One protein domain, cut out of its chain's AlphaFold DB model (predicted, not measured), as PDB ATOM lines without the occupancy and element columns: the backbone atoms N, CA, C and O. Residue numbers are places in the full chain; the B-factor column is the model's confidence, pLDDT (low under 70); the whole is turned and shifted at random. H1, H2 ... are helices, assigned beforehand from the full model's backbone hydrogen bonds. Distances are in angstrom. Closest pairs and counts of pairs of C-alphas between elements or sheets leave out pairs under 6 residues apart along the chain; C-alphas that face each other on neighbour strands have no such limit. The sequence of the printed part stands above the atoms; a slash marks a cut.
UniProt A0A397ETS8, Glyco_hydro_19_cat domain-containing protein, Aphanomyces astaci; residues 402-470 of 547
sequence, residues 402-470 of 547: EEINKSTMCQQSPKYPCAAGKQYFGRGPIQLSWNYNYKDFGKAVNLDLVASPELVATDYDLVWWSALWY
ATOM      1  N   GLU A 402      91.751 150.273 123.793       98.31
ATOM      2  CA  GLU A 402      91.984 150.161 122.349       98.31
ATOM      3  C   GLU A 402      92.577 151.471 121.808       98.31
ATOM      4  O   GLU A 402      92.230 152.550 122.297       98.31
ATOM      5  N   GLU A 403      93.417 151.375 120.775       95.12
ATOM      6  CA  GLU A 403      94.032 152.506 120.068       95.12
ATOM      7  C   GLU A 403      92.977 153.542 119.644       95.12
ATOM      8  O   GLU A 403      91.906 153.189 119.147       95.12
ATOM      9  N   ILE A 404      93.273 154.835 119.805       93.62
ATOM     10  CA  ILE A 404      92.323 155.910 119.468       93.62
ATOM     11  C   ILE A 404      92.190 156.066 117.942       93.62
ATOM     12  O   ILE A 404      91.082 156.134 117.414       93.62
ATOM     13  N   ASN A 405      93.314 156.085 117.215       92.19
ATOM     14  CA  ASN A 405      93.368 156.308 115.764       92.19
ATOM     15  C   ASN A 405      93.470 154.991 114.968       92.19
ATOM     16  O   ASN A 405      94.402 154.771 114.197       92.19
ATOM     17  N   LYS A 406      92.502 154.099 115.198       95.56
ATOM     18  CA  LYS A 406      92.498 152.697 114.745       95.56
ATOM     19  C   LYS A 406      92.825 152.519 113.260       95.56
ATOM     20  O   LYS A 406      92.112 153.010 112.386       95.56
ATOM     21  N   SER A 407      93.827 151.686 112.979       93.69
ATOM     22  CA  SER A 407      94.126 151.175 111.636       93.69
ATOM     23  C   SER A 407      94.007 149.644 111.574       93.69
ATOM     24  O   SER A 407      93.911 148.957 112.587       93.69
ATOM     25  N   THR A 408      94.007 149.061 110.375       96.50
ATOM     26  CA  THR A 408      93.901 147.599 110.230       96.50
ATOM     27  C   THR A 408      95.144 146.848 110.737       96.50
ATOM     28  O   THR A 408      95.005 145.697 111.144       96.50
ATOM     29  N   MET A 409      96.336 147.472 110.726       97.06
ATOM     30  CA  MET A 409      97.631 146.879 111.134       97.06
ATOM     31  C   MET A 409      97.839 145.429 110.629       97.06
ATOM     32  O   MET A 409      98.212 144.518 111.370       97.06
ATOM     33  N   CYS A 410      97.538 145.181 109.353       97.88
ATOM     34  CA  CYS A 410      97.654 143.860 108.733       97.88
ATOM     35  C   CYS A 410      98.875 143.800 107.809       97.88
ATOM     36  O   CYS A 410      98.914 144.479 106.784       97.88
ATOM     37  N   GLN A 411      99.827 142.924 108.127       97.62
ATOM     38  CA  GLN A 411     100.895 142.500 107.227       97.62
ATOM     39  C   GLN A 411     100.641 141.044 106.804       97.62
ATOM     40  O   GLN A 411     101.123 140.091 107.420       97.62
ATOM     41  N   GLN A 412      99.833 140.878 105.755       97.62
ATOM     42  CA  GLN A 412      99.417 139.574 105.231       97.62
ATOM     43  C   GLN A 412     100.621 138.743 104.759       97.62
ATOM     44  O   GLN A 412     101.368 139.154 103.871       97.62
ATOM     45  N   SER A 413     100.779 137.534 105.300       97.81
ATOM     46  CA  SER A 413     101.783 136.558 104.856       97.81
ATOM     47  C   SER A 413     101.335 135.114 105.138       97.81
ATOM     48  O   SER A 413     100.429 134.905 105.943       97.81
ATOM     49  N   PRO A 414     101.975 134.083 104.549       96.94
ATOM     50  CA  PRO A 414     101.654 132.687 104.864       96.94
ATOM     51  C   PRO A 414     101.940 132.283 106.321       96.94
ATOM     52  O   PRO A 414     101.266 131.404 106.848       96.94
ATOM     53  N   LYS A 415     102.923 132.917 106.985       96.88
ATOM     54  CA  LYS A 415     103.232 132.689 108.414       96.88
ATOM     55  C   LYS A 415     102.262 133.442 109.332       96.88
ATOM     56  O   LYS A 415     101.892 132.937 110.390       96.88
ATOM     57  N   TYR A 416     101.866 134.641 108.911       98.06
ATOM     58  CA  TYR A 416     101.001 135.559 109.643       98.06
ATOM     59  C   TYR A 416      99.854 136.012 108.731       98.06
ATOM     60  O   TYR A 416      99.971 137.046 108.063       98.06
ATOM     61  N   PRO A 417      98.763 135.235 108.646       97.56
ATOM     62  CA  PRO A 417      97.563 135.664 107.946       97.56
ATOM     63  C   PRO A 417      96.842 136.769 108.733       97.56
ATOM     64  O   PRO A 417      97.064 136.957 109.929       97.56
ATOM     65  N   CYS A 418      95.945 137.473 108.056       98.50
ATOM     66  CA  CYS A 418      94.934 138.342 108.638       98.50
ATOM     67  C   CYS A 418      93.556 137.704 108.406       98.50
ATOM     68  O   CYS A 418      93.232 137.333 107.277       98.50
ATOM     69  N   ALA A 419      92.733 137.579 109.450       98.19
ATOM     70  CA  ALA A 419      91.343 137.155 109.307       98.19
ATOM     71  C   ALA A 419      90.488 138.236 108.616       98.19
ATOM     72  O   ALA A 419      90.699 139.438 108.804       98.19
ATOM     73  N   ALA A 420      89.505 137.804 107.822       97.31
ATOM     74  CA  ALA A 420      88.602 138.705 107.111       97.31
ATOM     75  C   ALA A 420      87.775 139.552 108.097       97.31
ATOM     76  O   ALA A 420      87.203 139.028 109.049       97.31
ATOM     77  N   GLY A 421      87.721 140.867 107.866       96.56
ATOM     78  CA  GLY A 421      86.990 141.809 108.721       96.56
ATOM     79  C   GLY A 421      87.630 142.102 110.086       96.56
ATOM     80  O   GLY A 421      87.033 142.842 110.862       96.56
ATOM     81  N   LYS A 422      88.819 141.565 110.397       98.31
ATOM     82  CA  LYS A 422      89.521 141.815 111.668       98.31
ATOM     83  C   LYS A 422      90.655 142.833 111.532       98.31
ATOM     84  O   LYS A 422      91.256 142.983 110.468       98.31
ATOM     85  N   GLN A 423      90.923 143.541 112.629       98.25
ATOM     86  CA  GLN A 423      91.902 144.625 112.724       98.25
ATOM     87  C   GLN A 423      92.775 144.463 113.973       98.25
ATOM     88  O   GLN A 423      92.287 144.105 115.049       98.25
ATOM     89  N   TYR A 424      94.059 144.776 113.818       98.75
ATOM     90  CA  TYR A 424      95.115 144.509 114.800       98.75
ATOM     91  C   TYR A 424      95.760 145.802 115.310       98.75
ATOM     92  O   TYR A 424      96.961 145.833 115.566       98.75
ATOM     93  N   PHE A 425      94.972 146.876 115.393       98.75
ATOM     94  CA  PHE A 425      95.331 148.094 116.120       98.75
ATOM     95  C   PHE A 425      95.653 147.793 117.594       98.75
ATOM     96  O   PHE A 425      95.339 146.707 118.095       98.75
ATOM     97  N   GLY A 426      96.272 148.755 118.274       98.69
ATOM     98  CA  GLY A 426      96.729 148.611 119.654       98.69
ATOM     99  C   GLY A 426      95.629 148.190 120.630       98.69
ATOM    100  O   GLY A 426      94.520 148.733 120.612       98.69
ATOM    101  N   ARG A 427      95.932 147.207 121.488       98.88
ATOM    102  CA  ARG A 427      95.074 146.788 122.608       98.88
ATOM    103  C   ARG A 427      95.844 146.549 123.902       98.88
ATOM    104  O   ARG A 427      96.988 146.101 123.878       98.88
ATOM    105  N   GLY A 428      95.185 146.808 125.027       98.75
ATOM    106  CA  GLY A 428      95.728 146.580 126.364       98.75
ATOM    107  C   GLY A 428      96.874 147.529 126.755       98.75
ATOM    108  O   GLY A 428      97.123 148.525 126.064       98.75
ATOM    109  N   PRO A 429      97.593 147.233 127.858       98.75
ATOM    110  CA  PRO A 429      98.511 148.171 128.500       98.75
ATOM    111  C   PRO A 429      99.720 148.522 127.632       98.75
ATOM    112  O   PRO A 429     100.248 149.616 127.750       98.75
ATOM    113  N   ILE A 430     100.156 147.597 126.767       98.50
ATOM    114  CA  ILE A 430     101.307 147.762 125.862       98.50
ATOM    115  C   ILE A 430     100.889 148.123 124.423       98.50
ATOM    116  O   ILE A 430     101.717 148.098 123.519       98.50
ATOM    117  N   GLN A 431      99.593 148.377 124.190       98.62
ATOM    118  CA  GLN A 431      99.000 148.572 122.861       98.62
ATOM    119  C   GLN A 431      99.445 147.514 121.835       98.62
ATOM    120  O   GLN A 431      99.939 147.822 120.748       98.62
ATOM    121  N   LEU A 432      99.217 146.237 122.173       98.75
ATOM    122  CA  LEU A 432      99.534 145.084 121.328       98.75
ATOM    123  C   LEU A 432      98.981 145.298 119.913       98.75
ATOM    124  O   LEU A 432      97.769 145.337 119.708       98.75
ATOM    125  N   SER A 433      99.893 145.440 118.952       98.44
ATOM    126  CA  SER A 433      99.601 145.841 117.574       98.44
ATOM    127  C   SER A 433     100.178 144.851 116.565       98.44
ATOM    128  O   SER A 433     101.196 144.218 116.834       98.44
ATOM    129  N   TRP A 434      99.580 144.794 115.376       98.44
ATOM    130  CA  TRP A 434      99.916 143.949 114.219       98.44
ATOM    131  C   TRP A 434      99.578 142.458 114.310       98.44
ATOM    132  O   TRP A 434      99.882 141.765 115.281       98.44
ATOM    133  N   ASN A 435      99.022 141.929 113.214       98.62
ATOM    134  CA  ASN A 435      98.570 140.539 113.077       98.62
ATOM    135  C   ASN A 435      99.618 139.478 113.466       98.62
ATOM    136  O   ASN A 435      99.249 138.408 113.947       98.62
ATOM    137  N   TYR A 436     100.914 139.754 113.284       98.38
ATOM    138  CA  TYR A 436     101.977 138.832 113.686       98.38
ATOM    139  C   TYR A 436     102.121 138.714 115.211       98.38
ATOM    140  O   TYR A 436     102.203 137.597 115.718       98.38
ATOM    141  N   ASN A 437     102.046 139.829 115.947       98.50
ATOM    142  CA  ASN A 437     102.088 139.823 117.410       98.50
ATOM    143  C   ASN A 437     100.832 139.166 117.992       98.50
ATOM    144  O   ASN A 437     100.949 138.322 118.871       98.50
ATOM    145  N   TYR A 438      99.645 139.454 117.443       98.81
ATOM    146  CA  TYR A 438      98.418 138.742 117.827       98.81
ATOM    147  C   TYR A 438      98.518 137.228 117.559       98.81
ATOM    148  O   TYR A 438      98.037 136.435 118.366       98.81
ATOM    149  N   LYS A 439      99.179 136.788 116.474       98.62
ATOM    150  CA  LYS A 439      99.341 135.348 116.201       98.62
ATOM    151  C   LYS A 439     100.348 134.662 117.117       98.62
ATOM    152  O   LYS A 439     100.158 133.484 117.411       98.62
ATOM    153  N   ASP A 440     101.407 135.351 117.532       98.62
ATOM    154  CA  ASP A 440     102.420 134.774 118.419       98.62
ATOM    155  C   ASP A 440     101.993 134.849 119.899       98.62
ATOM    156  O   ASP A 440     102.115 133.840 120.595       98.62
ATOM    157  N   PHE A 441     101.329 135.926 120.340       98.75
ATOM    158  CA  PHE A 441     100.644 135.975 121.642       98.75
ATOM    159  C   PHE A 441      99.536 134.919 121.732       98.75
ATOM    160  O   PHE A 441      99.469 134.168 122.701       98.75
ATOM    161  N   GLY A 442      98.720 134.781 120.679       98.69
ATOM    162  CA  GLY A 442      97.671 133.762 120.602       98.69
ATOM    163  C   GLY A 442      98.190 132.332 120.783       98.69
ATOM    164  O   GLY A 442      97.543 131.521 121.439       98.69
ATOM    165  N   LYS A 443      99.398 132.015 120.294       98.50
ATOM    166  CA  LYS A 443     100.047 130.720 120.577       98.50
ATOM    167  C   LYS A 443     100.420 130.580 122.051       98.50
ATOM    168  O   LYS A 443     100.196 129.514 122.612       98.50
ATOM    169  N   ALA A 444     100.966 131.630 122.665       98.06
ATOM    170  CA  ALA A 444     101.380 131.619 124.068       98.06
ATOM    171  C   ALA A 444     100.201 131.416 125.041       98.06
ATOM    172  O   ALA A 444     100.372 130.760 126.064       98.06
ATOM    173  N   VAL A 445      99.006 131.914 124.697       98.00
ATOM    174  CA  VAL A 445      97.767 131.734 125.489       98.00
ATOM    175  C   VAL A 445      96.834 130.629 124.965       98.00
ATOM    176  O   VAL A 445      95.755 130.428 125.512       98.00
ATOM    177  N   ASN A 446      97.229 129.907 123.910       98.00
ATOM    178  CA  ASN A 446      96.434 128.871 123.235       98.00
ATOM    179  C   ASN A 446      95.042 129.337 122.726       98.00
ATOM    180  O   ASN A 446      94.055 128.606 122.814       98.00
ATOM    181  N   LEU A 447      94.961 130.543 122.152       98.31
ATOM    182  CA  LEU A 447      93.757 131.124 121.532       98.31
ATOM    183  C   LEU A 447      94.060 131.653 120.123       98.31
ATOM    184  O   LEU A 447      95.132 132.208 119.876       98.31
ATOM    185  N   ASP A 448      93.111 131.570 119.182       98.31
ATOM    186  CA  ASP A 448      93.308 132.182 117.859       98.31
ATOM    187  C   ASP A 448      92.989 133.685 117.854       98.31
ATOM    188  O   ASP A 448      92.011 134.145 117.265       98.31
ATOM    189  N   LEU A 449      93.861 134.471 118.481       98.75
ATOM    190  CA  LEU A 449      93.758 135.933 118.529       98.75
ATOM    191  C   LEU A 449      93.977 136.620 117.162       98.75
ATOM    192  O   LEU A 449      93.843 137.836 117.071       98.75
ATOM    193  N   VAL A 450      94.254 135.877 116.078       98.56
ATOM    194  CA  VAL A 450      94.097 136.407 114.707       98.56
ATOM    195  C   VAL A 450      92.636 136.364 114.260       98.56
ATOM    196  O   VAL A 450      92.177 137.281 113.584       98.56
ATOM    197  N   ALA A 451      91.880 135.341 114.661       98.56
ATOM    198  CA  ALA A 451      90.443 135.273 114.426       98.56
ATOM    199  C   ALA A 451      89.651 136.154 115.407       98.56
ATOM    200  O   ALA A 451      88.649 136.736 114.996       98.56
ATOM    201  N   SER A 452      90.114 136.307 116.654       98.50
ATOM    202  CA  SER A 452      89.444 137.076 117.722       98.50
ATOM    203  C   SER A 452      90.374 138.067 118.452       98.50
ATOM    204  O   SER A 452      90.571 137.944 119.662       98.50
ATOM    205  N   PRO A 453      90.965 139.061 117.755       98.81
ATOM    206  CA  PRO A 453      91.864 140.043 118.374       98.81
ATOM    207  C   PRO A 453      91.178 140.940 119.419       98.81
ATOM    208  O   PRO A 453      91.832 141.416 120.343       98.81
ATOM    209  N   GLU A 454      89.862 141.143 119.322       98.44
ATOM    210  CA  GLU A 454      89.060 141.911 120.286       98.44
ATOM    211  C   GLU A 454      89.117 141.382 121.733       98.44
ATOM    212  O   GLU A 454      88.912 142.150 122.675       98.44
ATOM    213  N   LEU A 455      89.456 140.102 121.935       98.56
ATOM    214  CA  LEU A 455      89.574 139.503 123.271       98.56
ATOM    215  C   LEU A 455      90.643 140.198 124.132       98.56
ATOM    216  O   LEU A 455      90.460 140.344 125.334       98.56
ATOM    217  N   VAL A 456      91.702 140.737 123.516       98.81
ATOM    218  CA  VAL A 456      92.788 141.459 124.213       98.81
ATOM    219  C   VAL A 456      92.315 142.773 124.864       98.81
ATOM    220  O   VAL A 456      93.011 143.325 125.709       98.81
ATOM    221  N   ALA A 457      91.131 143.278 124.495       98.19
ATOM    222  CA  ALA A 457      90.523 144.474 125.087       98.19
ATOM    223  C   ALA A 457      89.249 144.198 125.910       98.19
ATOM    224  O   ALA A 457      88.633 145.142 126.402       98.19
ATOM    225  N   THR A 458      88.830 142.934 126.041       96.06
ATOM    226  CA  THR A 458      87.568 142.551 126.711       96.06
ATOM    227  C   THR A 458      87.727 141.470 127.779       96.06
ATOM    228  O   THR A 458      86.858 141.353 128.640       96.06
ATOM    229  N   ASP A 459      88.827 140.718 127.763       98.25
ATOM    230  CA  ASP A 459      89.162 139.712 128.768       98.25
ATOM    231  C   ASP A 459      90.206 140.254 129.762       98.25
ATOM    232  O   ASP A 459      91.238 140.810 129.372       98.25
ATOM    233  N   TYR A 460      89.910 140.096 131.054       96.50
ATOM    234  CA  TYR A 460      90.670 140.662 132.170       96.50
ATOM    235  C   TYR A 460      92.046 140.009 132.387       96.50
ATOM    236  O   TYR A 460      92.952 140.664 132.904       96.50
ATOM    237  N   ASP A 461      92.241 138.757 131.966       98.00
ATOM    238  CA  ASP A 461      93.555 138.113 131.988       98.00
ATOM    239  C   ASP A 461      94.337 138.478 130.721       98.00
ATOM    240  O   ASP A 461      95.495 138.888 130.803       98.00
ATOM    241  N   LEU A 462      93.721 138.383 129.535       98.75
ATOM    242  CA  LEU A 462      94.408 138.632 128.261       98.75
ATOM    243  C   LEU A 462      94.874 140.079 128.098       98.75
ATOM    244  O   LEU A 462      95.922 140.302 127.484       98.75
ATOM    245  N   VAL A 463      94.144 141.051 128.657       98.75
ATOM    246  CA  VAL A 463      94.551 142.461 128.643       98.75
ATOM    247  C   VAL A 463      95.922 142.627 129.310       98.75
ATOM    248  O   VAL A 463      96.853 143.113 128.668       98.75
ATOM    249  N   TRP A 464      96.124 142.107 130.524       98.81
ATOM    250  CA  TRP A 464      97.417 142.153 131.218       98.81
ATOM    251  C   TRP A 464      98.447 141.184 130.647       98.81
ATOM    252  O   TRP A 464      99.631 141.522 130.544       98.81
ATOM    253  N   TRP A 465      98.013 139.996 130.226       98.81
ATOM    254  CA  TRP A 465      98.901 138.972 129.685       98.81
ATOM    255  C   TRP A 465      99.504 139.419 128.355       98.81
ATOM    256  O   TRP A 465     100.657 139.092 128.103       98.81
ATOM    257  N   SER A 466      98.824 140.261 127.567       98.81
ATOM    258  CA  SER A 466      99.414 140.868 126.367       98.81
ATOM    259  C   SER A 466     100.665 141.698 126.683       98.81
ATOM    260  O   SER A 466     101.683 141.559 126.003       98.81
ATOM    261  N   ALA A 467     100.629 142.497 127.756       98.81
ATOM    262  CA  ALA A 467     101.745 143.331 128.192       98.81
ATOM    263  C   ALA A 467     102.868 142.505 128.828       98.81
ATOM    264  O   ALA A 467     104.027 142.648 128.444       98.81
ATOM    265  N   LEU A 468     102.532 141.599 129.750       98.69
ATOM    266  CA  LEU A 468     103.521 140.757 130.427       98.69
ATOM    267  C   LEU A 468     104.167 139.732 129.476       98.69
ATOM    268  O   LEU A 468     105.364 139.478 129.586       98.69
ATOM    269  N   TRP A 469     103.436 139.215 128.482       98.75
ATOM    270  CA  TRP A 469     104.013 138.434 127.382       98.75
ATOM    271  C   TRP A 469     104.932 139.286 126.504       98.75
ATOM    272  O   TRP A 469     106.043 138.862 126.192       98.75
ATOM    273  N   TYR A 470     104.523 140.500 126.115       98.75
ATOM    274  CA  TYR A 470     105.383 141.369 125.305       98.75
ATOM    275  C   TYR A 470     106.698 141.712 126.024       98.75
ATOM    276  O   TYR A 470     107.741 141.797 125.381       98.75
TER     277      TYR A 470
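This is residues 402 to 470 of the 547 residues of the protein "Glyco_hydro_19_cat domain-containing protein" of Aphanomyces astaci (UniProt A0A397ETS8). This domain has little regular structure: a long looped stretch, residues 402 to 434, runs out to a turn near Pro 414 and folds back past three short helices. H2 and H3 form a corner, and H1 stands near both. The printed part has 69 residues, 26 of them in the named helices H1, H2 and H3, in that order, with no named strand; the class is all helix. It is compact, radius of gyration of the C-alphas 10.6 A, spanning 28 by 28 by 17 A.

H1, residues 435 to 444, is close to but not clearly touching H2, residues 453 to 457; their closest C-alphas, Tyr 438 and Pro 453, are 6.7 A apart. H3, residues 460 to 470, touches H2 only at the corner, closest C-alphas Val 456 and Val 463, 4.9 A. H1 and H3 are close but not clearly touching, closest C-alphas Phe 441 and Ser 466, 6.9 A, and about perpendicular at 75 degrees. Every O i to N i+4 pair is within hydrogen-bond range in H1, 5 of 7 in H3 and 0 of 1 in H2, where 2 of 2 O i to N i+3 pairs are.

H1 begins at C-alpha 435 (98.570, 140.539, 113.077) and is 14.4 A long; H2 is 8.2 A. H3, 16.3 A, ends at C-alpha 470 (105.383, 141.369, 125.305).

The farthest C-alphas, Pro 414 and Tyr 460, are 30.5 A apart. The printed part has no cut, the link H1 to H2 is short, H2 to H3 tight, and no printed residue is under 70 in pLDDT.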